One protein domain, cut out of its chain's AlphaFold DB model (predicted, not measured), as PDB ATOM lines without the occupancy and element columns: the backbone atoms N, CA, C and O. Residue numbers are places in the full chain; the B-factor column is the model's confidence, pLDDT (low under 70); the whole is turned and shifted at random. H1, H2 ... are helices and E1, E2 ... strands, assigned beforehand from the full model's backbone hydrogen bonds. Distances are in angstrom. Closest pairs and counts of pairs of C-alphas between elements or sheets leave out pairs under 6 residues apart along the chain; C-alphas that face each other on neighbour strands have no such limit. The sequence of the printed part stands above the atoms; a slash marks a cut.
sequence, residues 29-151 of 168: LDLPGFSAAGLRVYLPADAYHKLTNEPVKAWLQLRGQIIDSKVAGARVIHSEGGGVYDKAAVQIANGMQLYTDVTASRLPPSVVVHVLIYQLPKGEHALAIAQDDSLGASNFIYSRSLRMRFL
ATOM      1  N   LEU A  29      19.071 -14.840  36.918       89.94
ATOM      2  CA  LEU A  29      18.246 -13.626  36.918       89.94
ATOM      3  C   LEU A  29      17.028 -13.754  37.838       89.94
ATOM      4  O   LEU A  29      16.513 -12.754  38.324       89.94
ATOM      5  N   ASP A  30      16.610 -14.988  38.101       90.06
ATOM      6  CA  ASP A  30      15.427 -15.313  38.892       90.06
ATOM      7  C   ASP A  30      15.757 -15.500  40.388       90.06
ATOM      8  O   ASP A  30      14.894 -15.873  41.186       90.06
ATOM      9  N   LEU A  31      17.022 -15.304  40.784       88.38
ATOM     10  CA  LEU A  31      17.480 -15.526  42.154       88.38
ATOM     11  C   LEU A  31      17.216 -14.295  43.035       88.38
ATOM     12  O   LEU A  31      17.702 -13.202  42.729       88.38
ATOM     13  N   PRO A  32      16.509 -14.448  44.169       86.94
ATOM     14  CA  PRO A  32      16.207 -13.316  45.029       86.94
ATOM     15  C   PRO A  32      17.482 -12.756  45.670       86.94
ATOM     16  O   PRO A  32      18.323 -13.490  46.192       86.94
ATOM     17  N   GLY A  33      17.615 -11.428  45.628       82.38
ATOM     18  CA  GLY A  33      18.745 -10.704  46.215       82.38
ATOM     19  C   GLY A  33      20.074 -10.862  45.471       82.38
ATOM     20  O   GLY A  33      21.091 -10.400  45.979       82.38
ATOM     21  N   PHE A  34      20.093 -11.498  44.296       85.81
ATOM     22  CA  PHE A  34      21.293 -11.639  43.476       85.81
ATOM     23  C   PHE A  34      21.372 -10.549  42.399       85.81
ATOM     24  O   PHE A  34      20.487 -10.428  41.553       85.81
ATOM     25  N   SER A  35      22.463  -9.783  42.378       82.94
ATOM     26  CA  SER A  35      22.685  -8.739  41.371       82.94
ATOM     27  C   SER A  35      23.422  -9.273  40.142       82.94
ATOM     28  O   SER A  35      24.639  -9.136  40.001       82.94
ATOM     29  N   ALA A  36      22.682  -9.853  39.194       85.06
ATOM     30  CA  ALA A  36      23.272 -10.310  37.934       85.06
ATOM     31  C   ALA A  36      23.878  -9.153  37.118       85.06
ATOM     32  O   ALA A  36      24.919  -9.318  36.490       85.06
ATOM     33  N   ALA A  37      23.275  -7.960  37.156       84.25
ATOM     34  CA  ALA A  37      23.752  -6.798  36.402       84.25
ATOM     35  C   ALA A  37      25.198  -6.407  36.758       84.25
ATOM     36  O   ALA A  37      25.968  -6.051  35.865       84.25
ATOM     37  N   GLY A  38      25.588  -6.538  38.033       81.62
ATOM     38  CA  GLY A  38      26.947  -6.235  38.483       81.62
ATOM     39  C   GLY A  38      28.015  -7.144  37.863       81.62
ATOM     40  O   GLY A  38      29.166  -6.733  37.733       81.62
ATOM     41  N   LEU A  39      27.652  -8.344  37.393       86.38
ATOM     42  CA  LEU A  39      28.594  -9.255  36.737       86.38
ATOM     43  C   LEU A  39      29.054  -8.790  35.357       86.38
ATOM     44  O   LEU A  39      30.126  -9.211  34.922       86.38
ATOM     45  N   ARG A  40      28.298  -7.914  34.679       86.81
ATOM     46  CA  ARG A  40      28.659  -7.404  33.342       86.81
ATOM     47  C   ARG A  40      30.015  -6.702  33.319       86.81
ATOM     48  O   ARG A  40      30.670  -6.685  32.288       86.81
ATOM     49  N   VAL A  41      30.425  -6.131  34.451       84.88
ATOM     50  CA  VAL A  41      31.703  -5.418  34.594       84.88
ATOM     51  C   VAL A  41      32.875  -6.388  34.789       84.88
ATOM     52  O   VAL A  41      34.011  -6.060  34.460       84.88
ATOM     53  N   TYR A  42      32.613  -7.588  35.316       84.44
ATOM     54  CA  TYR A  42      33.650  -8.539  35.732       84.44
ATOM     55  C   TYR A  42      33.814  -9.738  34.794       84.44
ATOM     56  O   TYR A  42      34.830 -10.429  34.863       84.44
ATOM     57  N   LEU A  43      32.824 -10.011  33.945       87.00
ATOM     58  CA  LEU A  43      32.836 -11.125  33.003       87.00
ATOM     59  C   LEU A  43      32.935 -10.623  31.556       87.00
ATOM     60  O   LEU A  43      32.303  -9.624  31.216       87.00
ATOM     61  N   PRO A  44      33.649 -11.345  30.670       90.44
ATOM     62  CA  PRO A  44      33.527 -11.140  29.231       90.44
ATOM     63  C   PRO A  44      32.064 -11.259  28.784       90.44
ATOM     64  O   PRO A  44      31.333 -12.098  29.318       90.44
ATOM     65  N   ALA A  45      31.653 -10.475  27.784       89.75
ATOM     66  CA  ALA A  45      30.261 -10.415  27.325       89.75
ATOM     67  C   ALA A  45      29.680 -11.805  27.004       89.75
ATOM     68  O   ALA A  45      28.614 -12.158  27.505       89.75
ATOM     69  N   ASP A  46      30.420 -12.636  26.266       90.31
ATOM     70  CA  ASP A  46      29.981 -13.988  25.900       90.31
ATOM     71  C   ASP A  46      29.778 -14.889  27.124       90.31
ATOM     72  O   ASP A  46      28.803 -15.639  27.211       90.31
ATOM     73  N   ALA A  47      30.686 -14.805  28.103       88.69
ATOM     74  CA  ALA A  47      30.602 -15.581  29.336       88.69
ATOM     75  C   ALA A  47      29.427 -15.117  30.201       88.69
ATOM     76  O   ALA A  47      28.713 -15.952  30.754       88.69
ATOM     77  N   TYR A  48      29.208 -13.801  30.279       91.31
ATOM     78  CA  TYR A  48      28.059 -13.213  30.950       91.31
ATOM     79  C   TYR A  48      26.754 -13.722  30.328       91.31
ATOM     80  O   TYR A  48      25.969 -14.353  31.030       91.31
ATOM     81  N   HIS A  49      26.564 -13.544  29.017       90.88
ATOM     82  CA  HIS A  49      25.350 -13.972  28.316       90.88
ATOM     83  C   HIS A  49      25.092 -15.472  28.453       90.88
ATOM     84  O   HIS A  49      23.954 -15.894  28.662       90.88
ATOM     85  N   LYS A  50      26.146 -16.287  28.369       90.38
ATOM     86  CA  LYS A  50      26.028 -17.730  28.556       90.38
ATOM     87  C   LYS A  50      25.569 -18.077  29.972       90.38
ATOM     88  O   LYS A  50      24.584 -18.784  30.128       90.38
ATOM     89  N   LEU A  51      26.246 -17.566  31.000       90.50
ATOM     90  CA  LEU A  51      25.942 -17.888  32.401       90.50
ATOM     91  C   LEU A  51      24.600 -17.319  32.874       90.50
ATOM     92  O   LEU A  51      23.973 -17.908  33.755       90.50
ATOM     93  N   THR A  52      24.151 -16.199  32.302       91.19
ATOM     94  CA  THR A  52      22.838 -15.628  32.620       91.19
ATOM     95  C   THR A  52      21.684 -16.443  32.073       91.19
ATOM     96  O   THR A  52      20.626 -16.444  32.686       91.19
ATOM     97  N   ASN A  53      21.882 -17.118  30.940       90.50
ATOM     98  CA  ASN A  53      20.836 -17.892  30.270       90.50
ATOM     99  C   ASN A  53      20.886 -19.387  30.619       90.50
ATOM    100  O   ASN A  53      19.928 -20.110  30.360       90.50
ATOM    101  N   GLU A  54      21.995 -19.862  31.186       90.81
ATOM    102  CA  GLU A  54      22.139 -21.251  31.613       90.81
ATOM    103  C   GLU A  54      21.311 -21.518  32.887       90.81
ATOM    104  O   GLU A  54      21.354 -20.718  33.832       90.81
ATOM    105  N   PRO A  55      20.581 -22.647  32.965       92.62
ATOM    106  CA  PRO A  55      19.849 -23.016  34.168       92.62
ATOM    107  C   PRO A  55      20.793 -23.284  35.344       92.62
ATOM    108  O   PRO A  55      21.804 -23.988  35.237       92.62
ATOM    109  N   VAL A  56      20.424 -22.755  36.508       93.25
ATOM    110  CA  VAL A  56      21.119 -22.991  37.772       93.25
ATOM    111  C   VAL A  56      20.593 -24.291  38.376       93.25
ATOM    112  O   VAL A  56      19.437 -24.384  38.780       93.25
ATOM    113  N   LYS A  57      21.458 -25.304  38.466       92.06
ATOM    114  CA  LYS A  57      21.137 -26.624  39.030       92.06
ATOM    115  C   LYS A  57      20.871 -26.565  40.533       92.06
ATOM    116  O   LYS A  57      20.014 -27.282  41.038       92.06
ATOM    117  N   ALA A  58      21.663 -25.769  41.245       92.56
ATOM    118  CA  ALA A  58      21.510 -25.531  42.672       92.56
ATOM    119  C   ALA A  58      22.094 -24.168  43.031       92.56
ATOM    120  O   ALA A  58      23.142 -23.772  42.513       92.56
ATOM    121  N   TRP A  59      21.431 -23.470  43.937       94.94
ATOM    122  CA  TRP A  59      21.884 -22.210  44.490       94.94
ATOM    123  C   TRP A  59      22.145 -22.341  45.986       94.94
ATOM    124  O   TRP A  59      21.318 -22.842  46.745       94.94
ATOM    125  N   LEU A  60      23.311 -21.866  46.412       95.31
ATOM    126  CA  LEU A  60      23.666 -21.742  47.814       95.31
ATOM    127  C   LEU A  60      23.972 -20.281  48.133       95.31
ATOM    128  O   LEU A  60      24.596 -19.573  47.339       95.31
ATOM    129  N   GLN A  61      23.580 -19.854  49.327       95.62
ATOM    130  CA  GLN A  61      24.032 -18.596  49.906       95.62
ATOM    131  C   GLN A  61      24.822 -18.886  51.166       95.62
ATOM    132  O   GLN A  61      24.428 -19.697  52.009       95.62
ATOM    133  N   LEU A  62      25.936 -18.185  51.302       96.06
ATOM    134  CA  LEU A  62      26.792 -18.251  52.466       96.06
ATOM    135  C   LEU A  62      26.949 -16.855  53.041       96.06
ATOM    136  O   LEU A  62      27.092 -15.892  52.296       96.06
ATOM    137  N   ARG A  63      26.978 -16.752  54.366       95.12
ATOM    138  CA  ARG A  63      27.348 -15.524  55.064       95.12
ATOM    139  C   ARG A  63      28.722 -15.702  55.685       95.12
ATOM    140  O   ARG A  63      28.971 -16.694  56.371       95.12
ATOM    141  N   GLY A  64      29.607 -14.751  55.428       93.88
ATOM    142  CA  GLY A  64      30.942 -14.679  56.005       93.88
ATOM    143  C   GLY A  64      31.226 -13.303  56.588       93.88
ATOM    144  O   GLY A  64      30.360 -12.428  56.639       93.88
ATOM    145  N   GLN A  65      32.464 -13.130  57.027       92.81
ATOM    146  CA  GLN A  65      33.014 -11.866  57.498       92.81
ATOM    147  C   GLN A  65      34.166 -11.455  56.593       92.81
ATOM    148  O   GLN A  65      34.865 -12.314  56.055       92.81
ATOM    149  N   ILE A  66      34.379 -10.156  56.440       91.38
ATOM    150  CA  ILE A  66      35.551  -9.632  55.748       91.38
ATOM    151  C   ILE A  66      36.653  -9.402  56.780       91.38
ATOM    152  O   ILE A  66      36.500  -8.593  57.694       91.38
ATOM    153  N   ILE A  67      37.764 -10.115  56.626       89.62
ATOM    154  CA  ILE A  67      38.972  -9.985  57.446       89.62
ATOM    155  C   ILE A  67      40.158  -9.930  56.485       89.62
ATOM    156  O   ILE A  67      40.271 -10.789  55.612       89.62
ATOM    157  N   ASP A  68      41.008  -8.908  56.599       88.31
ATOM    158  CA  ASP A  68      42.179  -8.701  55.730       88.31
ATOM    159  C   ASP A  68      41.854  -8.802  54.229       88.31
ATOM    160  O   ASP A  68      42.519  -9.513  53.468       88.31
ATOM    161  N   SER A  69      40.771  -8.135  53.806       89.25
ATOM    162  CA  SER A  69      40.289  -8.155  52.416       89.25
ATOM    163  C   SER A  69      39.973  -9.566  51.898       89.25
ATOM    164  O   SER A  69      40.086  -9.854  50.703       89.25
ATOM    165  N   LYS A  70      39.589 -10.481  52.795       92.25
ATOM    166  CA  LYS A  70      39.194 -11.851  52.465       92.25
ATOM    167  C   LYS A  70      37.917 -12.254  53.182       92.25
ATOM    168  O   LYS A  70      37.647 -11.817  54.295       92.25
ATOM    169  N   VAL A  71      37.163 -13.156  52.565       93.75
ATOM    170  CA  VAL A  71      36.048 -13.843  53.223       93.75
ATOM    171  C   VAL A  71      36.601 -14.839  54.245       93.75
ATOM    172  O   VAL A  71      37.384 -15.727  53.898       93.75
ATOM    173  N   ALA A  72      36.148 -14.736  55.487       93.56
ATOM    174  CA  ALA A  72      36.477 -15.636  56.581       93.56
ATOM    175  C   ALA A  72      35.210 -16.123  57.298       93.56
ATOM    176  O   ALA A  72      34.180 -15.448  57.322       93.56
ATOM    177  N   GLY A  73      35.293 -17.318  57.890       94.56
ATOM    178  CA  GLY A  73      34.224 -17.878  58.718       94.56
ATOM    179  C   GLY A  73      32.906 -18.115  57.975       94.56
ATOM    180  O   GLY A  73      31.854 -18.030  58.604       94.56
ATOM    181  N   ALA A  74      32.953 -18.387  56.664       96.06
ATOM    182  CA  ALA A  74      31.761 -18.552  55.836       96.06
ATOM    183  C   ALA A  74      30.886 -19.726  56.311       96.06
ATOM    184  O   ALA A  74      31.384 -20.830  56.544       96.06
ATOM    185  N   ARG A  75      29.575 -19.490  56.417       96.44
ATOM    186  CA  ARG A  75      28.562 -20.473  56.830       96.44
ATOM    187  C   ARG A  75      27.403 -20.462  55.849       96.44
ATOM    188  O   ARG A  75      27.010 -19.394  55.389       96.44
ATOM    189  N   VAL A  76      26.849 -21.630  55.552       96.06
ATOM    190  CA  VAL A  76      25.690 -21.756  54.663       96.06
ATOM    191  C   VAL A  76      24.446 -21.203  55.364       96.06
ATOM    192  O   VAL A  76      24.143 -21.608  56.484       96.06
ATOM    193  N   ILE A  77      23.757 -20.268  54.710       95.00
ATOM    194  CA  ILE A  77      22.475 -19.693  55.158       95.00
ATOM    195  C   ILE A  77      21.306 -20.150  54.275       95.00
ATOM    196  O   ILE A  77      20.173 -20.194  54.741       95.00
ATOM    197  N   HIS A  78      21.594 -20.542  53.030       94.38
ATOM    198  CA  HIS A  78      20.657 -21.171  52.100       94.38
ATOM    199  C   HIS A  78      21.384 -22.284  51.347       94.38
ATOM    200  O   HIS A  78      22.495 -22.061  50.861       94.38
ATOM    201  N   SER A  79      20.772 -23.463  51.251       92.94
ATOM    202  CA  SER A  79      21.309 -24.592  50.487       92.94
ATOM    203  C   SER A  79      20.227 -25.242  49.645       92.94
ATOM    204  O   SER A  79      19.187 -25.669  50.150       92.94
ATOM    205  N   GLU A  80      20.525 -25.384  48.363       90.75
ATOM    206  CA  GLU A  80      19.805 -26.260  47.455       90.75
ATOM    207  C   GLU A  80      20.683 -27.455  47.066       90.75
ATOM    208  O   GLU A  80      21.909 -27.434  47.181       90.75
ATOM    209  N   GLY A  81      20.055 -28.529  46.585       84.50
ATOM    210  CA  GLY A  81      20.772 -29.764  46.256       84.50
ATOM    211  C   GLY A  81      21.011 -30.686  47.457       84.50
ATOM    212  O   GLY A  81      21.893 -31.540  47.405       84.50
ATOM    213  N   GLY A  82      20.242 -30.525  48.540       84.56
ATOM    214  CA  GLY A  82      20.213 -31.474  49.660       84.56
ATOM    215  C   GLY A  82      21.531 -31.587  50.430       84.56
ATOM    216  O   GLY A  82      21.855 -32.665  50.923       84.56
ATOM    217  N   GLY A  83      22.314 -30.507  50.501       87.75
ATOM    218  CA  GLY A  83      23.577 -30.468  51.243       87.75
ATOM    219  C   GLY A  83      24.797 -31.033  50.505       87.75
ATOM    220  O   GLY A  83      25.905 -30.993  51.040       87.75
ATOM    221  N   VAL A  84      24.636 -31.545  49.278       90.69
ATOM    222  CA  VAL A  84      25.736 -32.146  48.493       90.69
ATOM    223  C   VAL A  84      26.855 -31.136  48.221       90.69
ATOM    224  O   VAL A  84      28.036 -31.483  48.257       90.69
ATOM    225  N   TYR A  85      26.491 -29.876  47.985       92.62
ATOM    226  CA  TYR A  85      27.431 -28.827  47.596       92.62
ATOM    227  C   TYR A  85      27.952 -27.998  48.776       92.62
ATOM    228  O   TYR A  85      28.928 -27.271  48.605       92.62
ATOM    229  N   ASP A  86      27.368 -28.119  49.971       93.44
ATOM    230  CA  ASP A  86      27.615 -27.220  51.108       93.44
ATOM    231  C   ASP A  86      29.091 -27.163  51.499       93.44
ATOM    232  O   ASP A  86      29.675 -26.087  51.638       93.44
ATOM    233  N   LYS A  87      29.733 -28.331  51.620       92.94
ATOM    234  CA  LYS A  87      31.153 -28.414  51.983       92.94
ATOM    235  C   LYS A  87      32.037 -27.746  50.930       92.94
ATOM    236  O   LYS A  87      32.955 -27.006  51.281       92.94
ATOM    237  N   ALA A  88      31.760 -27.997  49.651       92.62
ATOM    238  CA  ALA A  88      32.505 -27.389  48.555       92.62
ATOM    239  C   ALA A  88      32.274 -25.872  48.511       92.62
ATOM    240  O   ALA A  88      33.229 -25.114  48.364       92.62
ATOM    241  N   ALA A  89      31.037 -25.422  48.715       94.88
ATOM    242  CA  ALA A  89      30.673 -24.014  48.729       94.88
ATOM    243  C   ALA A  89      31.378 -23.253  49.863       94.88
ATOM    244  O   ALA A  89      31.977 -22.211  49.613       94.88
ATOM    245  N   VAL A  90      31.417 -23.812  51.080       96.12
ATOM    246  CA  VAL A  90      32.159 -23.235  52.218       96.12
ATOM    247  C   VAL A  90      33.658 -23.150  51.926       96.12
ATOM    248  O   VAL A  90      34.299 -22.152  52.256       96.12
ATOM    249  N   GLN A  91      34.236 -24.173  51.291       94.12
ATOM    250  CA  GLN A  91      35.650 -24.166  50.905       94.12
ATOM    251  C   GLN A  91      35.963 -23.147  49.808       94.12
ATOM    252  O   GLN A  91      37.040 -22.560  49.818       94.12
ATOM    253  N   ILE A  92      35.052 -22.953  48.853       93.69
ATOM    254  CA  ILE A  92      35.213 -21.952  47.795       93.69
ATOM    255  C   ILE A  92      35.104 -20.545  48.385       93.69
ATOM    256  O   ILE A  92      35.928 -19.700  48.033       93.69
ATOM    257  N   ALA A  93      34.119 -20.334  49.268       95.25
ATOM    258  CA  ALA A  93      33.823 -19.062  49.914       95.25
ATOM    259  C   ALA A  93      34.968 -18.584  50.808       95.25
ATOM    260  O   ALA A  93      35.408 -17.442  50.702       95.25
ATOM    261  N   ASN A  94      35.489 -19.457  51.671       94.69
ATOM    262  CA  ASN A  94      36.578 -19.082  52.565       94.69
ATOM    263  C   ASN A  94      37.858 -18.735  51.785       94.69
ATOM    264  O   ASN A  94      38.282 -19.428  50.859       94.69
ATOM    265  N   GLY A  95      38.488 -17.629  52.171       90.62
ATOM    266  CA  GLY A  95      39.686 -17.107  51.525       90.62
ATOM    267  C   GLY A  95      39.437 -16.466  50.158       90.62
ATOM    268  O   GLY A  95      40.407 -16.216  49.439       90.62
ATOM    269  N   MET A  96      38.181 -16.221  49.755       92.88
ATOM    270  CA  MET A  96      37.875 -15.355  48.607       92.88
ATOM    271  C   MET A  96      38.435 -13.964  48.845       92.88
ATOM    272  O   MET A  96      38.188 -13.390  49.897       92.88
ATOM    273  N   GLN A  97      39.202 -13.446  47.886       91.69
ATOM    274  CA  GLN A  97      39.729 -12.088  47.953       91.69
ATOM    275  C   GLN A  97      38.624 -11.100  47.594       91.69
ATOM    276  O   GLN A  97      37.885 -11.321  46.637       91.69
ATOM    277  N   LEU A  98      38.541 -10.019  48.355       90.06
ATOM    278  CA  LEU A  98      37.585  -8.942  48.173       90.06
ATOM    279  C   LEU A  98      38.367  -7.644  48.055       90.06
ATOM    280  O   LEU A  98      39.157  -7.314  48.937       90.06
ATOM    281  N   TYR A  99      38.148  -6.889  46.986       85.50
ATOM    282  CA  TYR A  99      38.564  -5.496  46.975       85.50
ATOM    283  C   TYR A  99      37.482  -4.664  47.660       85.50
ATOM    284  O   TYR A  99      36.352  -4.598  47.177       85.50
ATOM    285  N   THR A 100      37.828  -4.086  48.803       77.75
ATOM    286  CA  THR A 100      36.928  -3.300  49.645       77.75
ATOM    287  C   THR A 100      37.736  -2.239  50.377       77.75
ATOM    288  O   THR A 100      38.855  -2.502  50.823       77.75
ATOM    289  N   ASP A 101      37.177  -1.040  50.454       70.94
ATOM    290  CA  ASP A 101      37.668   0.101  51.225       70.94
ATOM    291  C   ASP A 101      37.064   0.141  52.635       70.94
ATOM    292  O   ASP A 101      37.379   1.038  53.418       70.94
ATOM    293  N   VAL A 102      36.231  -0.849  52.986       68.38
ATOM    294  CA  VAL A 102      35.644  -0.966  54.318       68.38
ATOM    295  C   VAL A 102      36.755  -1.265  55.322       68.38
ATOM    296  O   VAL A 102      37.181  -2.404  55.525       68.38
ATOM    297  N   THR A 103      37.239  -0.202  55.951       58.50
ATOM    298  CA  THR A 103      38.219  -0.257  57.031       58.50
ATOM    299  C   THR A 103      37.609  -0.916  58.260       58.50
ATOM    300  O   THR A 103      36.447  -0.671  58.592       58.50
ATOM    301  N   ALA A 104      38.402  -1.746  58.940       57.06
ATOM    302  CA  ALA A 104      37.986  -2.520  60.101       57.06
ATOM    303  C   ALA A 104      37.251  -1.655  61.143       57.06
ATOM    304  O   ALA A 104      37.845  -0.819  61.823       57.06
ATOM    305  N   SER A 105      35.941  -1.875  61.269       63.53
ATOM    306  CA  SER A 105      35.155  -1.427  62.417       63.53
ATOM    307  C   SER A 105      35.387  -2.387  63.592       63.53
ATOM    308  O   SER A 105      35.937  -3.476  63.418       63.53
ATOM    309  N   ARG A 106      34.941  -2.026  64.804       71.00
ATOM    310  CA  ARG A 106      35.003  -2.919  65.985       71.00
ATOM    311  C   ARG A 106      34.363  -4.290  65.729       71.00
ATOM    312  O   ARG A 106      34.708  -5.256  66.400       71.00
ATOM    313  N   LEU A 107      33.429  -4.357  64.781       79.50
ATOM    314  CA  LEU A 107      32.839  -5.590  64.279       79.50
ATOM    315  C   LEU A 107      33.260  -5.785  62.814       79.50
ATOM    316  O   LEU A 107      33.076  -4.857  62.021       79.50
ATOM    317  N   PRO A 108      33.791  -6.966  62.437       83.00
ATOM    318  CA  PRO A 108      34.083  -7.273  61.044       83.00
ATOM    319  C   PRO A 108      32.814  -7.147  60.191       83.00
ATOM    320  O   PRO A 108      31.774  -7.692  60.585       83.00
ATOM    321  N   PRO A 109      32.867  -6.461  59.039       87.94
ATOM    322  CA  PRO A 109      31.703  -6.319  58.180       87.94
ATOM    323  C   PRO A 109      31.320  -7.677  57.582       87.94
ATOM    324  O   PRO A 109      32.170  -8.544  57.340       87.94
ATOM    325  N   SER A 110      30.020  -7.884  57.385       89.94
ATOM    326  CA  SER A 110      29.478  -9.112  56.811       89.94
ATOM    327  C   SER A 110      29.516  -9.084  55.291       89.94
ATOM    328  O   SER A 110      29.383  -8.037  54.669       89.94
ATOM    329  N   VAL A 111      29.630 -10.266  54.699       92.06
ATOM    330  CA  VAL A 111      29.588 -10.469  53.251       92.06
ATOM    331  C   VAL A 111      28.704 -11.664  52.937       92.06
ATOM    332  O   VAL A 111      28.766 -12.686  53.632       92.06
ATOM    333  N   VAL A 112      27.897 -11.551  51.886       94.19
ATOM    334  CA  VAL A 112      27.125 -12.674  51.350       94.19
ATOM    335  C   VAL A 112      27.837 -13.211  50.119       94.19
ATOM    336  O   VAL A 112      28.238 -12.469  49.233       94.19
ATOM    337  N   VAL A 113      28.013 -14.525  50.061       95.25
ATOM    338  CA  VAL A 113      28.581 -15.221  48.910       95.25
ATOM    339  C   VAL A 113      27.490 -16.070  48.283       95.25
ATOM    340  O   VAL A 113      26.961 -16.983  48.918       95.25
ATOM    341  N   HIS A 114      27.169 -15.785  47.027       95.25
ATOM    342  CA  HIS A 114      26.301 -16.623  46.212       95.25
ATOM    343  C   HIS A 114      27.161 -17.664  45.507       95.25
ATOM    344  O   HIS A 114      28.131 -17.312  44.837       95.25
ATOM    345  N   VAL A 115      26.807 -18.940  45.649       95.56
ATOM    346  CA  VAL A 115      27.437 -20.049  44.931       95.56
ATOM    347  C   VAL A 115      26.388 -20.693  44.037       95.56
ATOM    348  O   VAL A 115      25.430 -21.297  44.515       95.56
ATOM    349  N   LEU A 116      26.567 -20.527  42.731       95.12
ATOM    350  CA  LEU A 116      25.678 -21.034  41.694       95.12
ATOM    351  C   LEU A 116      26.290 -22.287  41.082       95.12
ATOM    352  O   LEU A 116      27.427 -22.256  40.609       95.12
ATOM    353  N   ILE A 117      25.547 -23.386  41.095       94.56
ATOM    354  CA  ILE A 117      25.972 -24.645  40.494       94.56
ATOM    355  C   ILE A 117      25.368 -24.755  39.100       94.56
ATOM    356  O   ILE A 117      24.151 -24.767  38.942       94.56
ATOM    357  N   TYR A 118      26.229 -24.881  38.097       92.88
ATOM    358  CA  TYR A 118      25.868 -25.064  36.697       92.88
ATOM    359  C   TYR A 118      26.222 -26.466  36.218       92.88
ATOM    360  O   TYR A 118      27.264 -27.013  36.584       92.88
ATOM    361  N   GLN A 119      25.387 -27.014  35.337       90.62
ATOM    362  CA  GLN A 119      25.677 -28.228  34.582       90.62
ATOM    363  C   GLN A 119      26.206 -27.834  33.196       90.62
ATOM    364  O   GLN A 119      25.443 -27.710  32.249       90.62
ATOM    365  N   LEU A 120      27.516 -27.616  33.071       86.81
ATOM    366  CA  LEU A 120      28.145 -27.252  31.795       86.81
ATOM    367  C   LEU A 120      28.636 -28.512  31.053       86.81
ATOM    368  O   LEU A 120      28.715 -29.586  31.653       86.81
ATOM    369  N   PRO A 121      29.038 -28.423  29.767       84.31
ATOM    370  CA  PRO A 121      29.435 -29.599  28.979       84.31
ATOM    371  C   PRO A 121      30.571 -30.442  29.578       84.31
ATOM    372  O   PRO A 121      30.669 -31.630  29.294       84.31
ATOM    373  N   LYS A 122      31.436 -29.847  30.411       82.19
ATOM    374  CA  LYS A 122      32.545 -30.547  31.083       82.19
ATOM    375  C   LYS A 122      32.169 -31.116  32.457       82.19
ATOM    376  O   LYS A 122      33.017 -31.721  33.104       82.19
ATOM    377  N   GLY A 123      30.919 -30.946  32.887       87.31
ATOM    378  CA  GLY A 123      30.375 -31.410  34.159       87.31
ATOM    379  C   GLY A 123      29.881 -30.259  35.034       87.31
ATOM    380  O   GLY A 123      29.453 -29.217  34.543       87.31
ATOM    381  N   GLU A 124      29.901 -30.457  36.348       92.12
ATOM    382  CA  GLU A 124      29.384 -29.473  37.300       92.12
ATOM    383  C   GLU A 124      30.417 -28.394  37.620       92.12
ATOM    384  O   GLU A 124      31.566 -28.694  37.961       92.12
ATOM    385  N   HIS A 125      29.991 -27.136  37.566       93.19
ATOM    386  CA  HIS A 125      30.815 -25.986  37.912       93.19
ATOM    387  C   HIS A 125      30.124 -25.125  38.963       93.19
ATOM    388  O   HIS A 125      28.947 -24.815  38.837       93.19
ATOM    389  N   ALA A 126      30.879 -24.701  39.971       94.69
ATOM    390  CA  ALA A 126      30.458 -23.698  40.934       94.69
ATOM    391  C   ALA A 126      30.980 -22.326  40.514       94.69
ATOM    392  O   ALA A 126      32.192 -22.151  40.368       94.69
ATOM    393  N   LEU A 127      30.082 -21.360  40.363       94.31
ATOM    394  CA  LEU A 127      30.393 -19.941  40.260       94.31
ATOM    395  C   LEU A 127      30.110 -19.287  41.612       94.31
ATOM    396  O   LEU A 127      28.960 -19.230  42.037       94.31
ATOM    397  N   ALA A 128      31.150 -18.814  42.289       94.69
ATOM    398  CA  ALA A 128      31.052 -18.098  43.551       94.69
ATOM    399  C   ALA A 128      31.298 -16.605  43.342       94.69
ATOM    400  O   ALA A 128      32.259 -16.219  42.671       94.69
ATOM    401  N   ILE A 129      30.427 -15.788  43.924       94.06
ATOM    402  CA  ILE A 129      30.427 -14.330  43.805       94.06
ATOM    403  C   ILE A 129      30.149 -13.757  45.188       94.06
ATOM    404  O   ILE A 129      29.182 -14.172  45.829       94.06
ATOM    405  N   ALA A 130      30.973 -12.817  45.648       93.56
ATOM    406  CA  ALA A 130      30.717 -12.119  46.899       93.56
ATOM    407  C   ALA A 130      30.030 -10.776  46.640       93.56
ATOM    408  O   ALA A 130      30.463  -9.985  45.800       93.56
ATOM    409  N   GLN A 131      28.979 -10.524  47.399       90.75
ATOM    410  CA  GLN A 131      28.141  -9.343  47.334       90.75
ATOM    411  C   GLN A 131      28.108  -8.680  48.708       90.75
ATOM    412  O   GLN A 131      28.181  -9.354  49.743       90.75
ATOM    413  N   ASP A 132      28.017  -7.357  48.710       86.75
ATOM    414  CA  ASP A 132      27.802  -6.601  49.935       86.75
ATOM    415  C   ASP A 132      26.407  -6.920  50.507       86.75
ATOM    416  O   ASP A 132      25.429  -7.018  49.766       86.75
ATOM    417  N   ASP A 133      26.326  -7.136  51.819       82.00
ATOM    418  CA  ASP A 133      25.082  -7.449  52.545       82.00
ATOM    419  C   ASP A 133      24.552  -6.225  53.317       82.00
ATOM    420  O   ASP A 133      23.622  -6.325  54.115       82.00
ATOM    421  N   SER A 134      25.168  -5.054  53.134       80.06
ATOM    422  CA  SER A 134      24.736  -3.823  53.788       80.06
ATOM    423  C   SER A 134      23.518  -3.198  53.102       80.06
ATOM    424  O   SER A 134      23.288  -3.312  51.892       80.06
ATOM    425  N   LEU A 135      22.693  -2.535  53.916       72.00
ATOM    426  CA  LEU A 135      21.457  -1.894  53.472       72.00
ATOM    427  C   LEU A 135      21.765  -0.826  52.414       72.00
ATOM    428  O   LEU A 135      22.531   0.100  52.663       72.00
ATOM    429  N   GLY A 136      21.156  -0.956  51.233       71.19
ATOM    430  CA  GLY A 136      21.381  -0.054  50.097       71.19
ATOM    431  C   GLY A 136      22.570  -0.426  49.203       71.19
ATOM    432  O   GLY A 136      22.668   0.096  48.095       71.19
ATOM    433  N   ALA A 137      23.419  -1.367  49.628       72.12
ATOM    434  CA  ALA A 137      24.569  -1.847  48.864       72.12
ATOM    435  C   ALA A 137      24.400  -3.279  48.334       72.12
ATOM    436  O   ALA A 137      25.287  -3.794  47.657       72.12
ATOM    437  N   SER A 138      23.243  -3.907  48.563       68.75
ATOM    438  CA  SER A 138      22.949  -5.292  48.171       68.75
ATOM    439  C   SER A 138      23.014  -5.570  46.666       68.75
ATOM    440  O   SER A 138      22.801  -6.696  46.248       68.75
ATOM    441  N   ASN A 139      23.275  -4.566  45.831       73.12
ATOM    442  CA  ASN A 139      23.485  -4.747  44.397       73.12
ATOM    443  C   ASN A 139      24.970  -4.741  43.996       73.12
ATOM    444  O   ASN A 139      25.279  -4.983  42.825       73.12
ATOM    445  N   PHE A 140      25.884  -4.466  44.936       82.75
ATOM    446  CA  PHE A 140      27.315  -4.358  44.679       82.75
ATOM    447  C   PHE A 140      28.023  -5.695  44.863       82.75
ATOM    448  O   PHE A 140      28.038  -6.289  45.940       82.75
ATOM    449  N   ILE A 141      28.668  -6.135  43.788       87.56
ATOM    450  CA  ILE A 141      29.585  -7.271  43.797       87.56
ATOM    451  C   ILE A 141      30.988  -6.752  44.103       87.56
ATOM    452  O   ILE A 141      31.479  -5.847  43.421       87.56
ATOM    453  N   TYR A 142      31.649  -7.358  45.089       86.69
ATOM    454  CA  TYR A 142      33.033  -7.028  45.412       86.69
ATOM    455  C   TYR A 142      33.944  -7.383  44.237       86.69
ATOM    456  O   TYR A 142      33.903  -8.499  43.706       86.69
ATOM    457  N   SER A 143      34.825  -6.465  43.851       77.56
ATOM    458  CA  SER A 143      35.836  -6.762  42.836       77.56
ATOM    459  C   SER A 143      36.794  -7.857  43.333       77.56
ATOM    460  O   SER A 143      37.009  -8.022  44.536       77.56
ATOM    461  N   ARG A 144      37.336  -8.653  42.399       81.06
ATOM    462  CA  ARG A 144      38.148  -9.872  42.639       81.06
ATOM    463  C   ARG A 144      37.447 -11.015  43.384       81.06
ATOM    464  O   ARG A 144      38.075 -12.043  43.640       81.06
ATOM    465  N   SER A 145      36.149 -10.889  43.650       86.25
ATOM    466  CA  SER A 145      35.372 -11.921  44.337       86.25
ATOM    467  C   SER A 145      34.774 -12.983  43.414       86.25
ATOM    468  O   SER A 145      34.014 -13.825  43.871       86.25
ATOM    469  N   LEU A 146      35.087 -12.978  42.118       90.75
ATOM    470  CA  LEU A 146      34.559 -13.981  41.199       90.75
ATOM    471  C   LEU A 146      35.470 -15.209  41.173       90.75
ATOM    472  O   LEU A 146      36.658 -15.114  40.857       90.75
ATOM    473  N   ARG A 147      34.916 -16.381  41.485       90.25
ATOM    474  CA  ARG A 147      35.618 -17.664  41.369       90.25
ATOM    475  C   ARG A 147      34.761 -18.671  40.636       90.25
ATOM    476  O   ARG A 147      33.606 -18.869  40.985       90.25
ATOM    477  N   MET A 148      35.361 -19.377  39.686       89.81
ATOM    478  CA  MET A 148      34.739 -20.535  39.061       89.81
ATOM    479  C   MET A 148      35.558 -21.783  39.367       89.81
ATOM    480  O   MET A 148      36.779 -21.783  39.207       89.81
ATOM    481  N   ARG A 149      34.900 -22.850  39.820       89.81
ATOM    482  CA  ARG A 149      35.554 -24.116  40.161       89.81
ATOM    483  C   ARG A 149      34.802 -25.287  39.553       89.81
ATOM    484  O   ARG A 149      33.591 -25.395  39.706       89.81
ATOM    485  N   PHE A 150      35.527 -26.183  38.892       89.94
ATOM    486  CA  PHE A 150      34.989 -27.481  38.500       89.94
ATOM    487  C   PHE A 150      34.812 -28.363  39.741       89.94
ATOM    488  O   PHE A 150      35.742 -28.493  40.541       89.94
ATOM    489  N   LEU A 151      33.620 -28.930  39.921       84.75
ATOM    490  CA  LEU A 151      33.269 -29.703  41.111       84.75
ATOM    491  C   LEU A 151      33.498 -31.205  40.932       84.75
ATOM    492  O   LEU A 151      33.901 -31.867  41.882       84.75
TER     493      LEU A 151
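This is residues 29 to 151 of the 168 residues of an uncharacterized protein of Verrucomicrobia bacterium (UniProt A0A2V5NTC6). One five-stranded antiparallel sheet, strongly twisted and curled like part of a barrel, wraps round the helix H3, while two short helices, H1 and H2, lie near each other off the sheet. The 123 printed residues hold three named helices and five named strands, along the chain H1 H2 E1 E2 H3 E3 E4 E5, with sheet order E2 E1 E3 E4 E5. The class is mixed, helices and strands; the whole is compact, radius of gyration of the C-alphas 13.8 A, spanning 45 by 31 by 22 A.

Find C-alpha 56 at (21.119, -22.991, 37.772); from there E1 runs 29.6 A to residue 67, bending by 51 degrees at residue 63. E2, residues 70 to 79, covers 22.0 A and bends by 74 degrees at residue 73. E3, residues 110 to 120, covers 30.9 A, E4, residues 123 to 132, 29.5 A, and E5, residues 147 to 150, ends at C-alpha 150 (34.989, -27.481, 38.500). H1 is residues 37 to 41, H2 45 to 53 and H3 86 to 93.

Look for N 62 and O 113, 2.9 A, between E1 and E3. The hairpin E1 and E2 has N 63 and O 75 at 2.8 A; E3, E4 and E5 form a meander, successive antiparallel neighbours, with N 114 and O 129 at 2.8 A, then N 126 and O 149 at 2.8 A. H3 is on the sheet; its closest C-alphas to E2 are Val 90 and Ala 74, 5.9 A. E2, H3, E3 is a split strand-helix-strand unit, E1 between its two same-way strands, with a left-handed crossover. H1 and H2 are close but not clearly touching, C-alphas of Arg 40 and Tyr 48 6.3 A apart. Every O i to N i+4 pair is within hydrogen-bond range in H2 and H3; H1 has 0 of 1, and 1 of 2 O i to N i+3 pairs.

The farthest C-alphas, Arg 106 and Pro 121, are 46.0 A apart. The printed part has no cut; the links H3 to E3 and E4 to E5 are long. Residues 102 to 105 and 138 have pLDDT under 70.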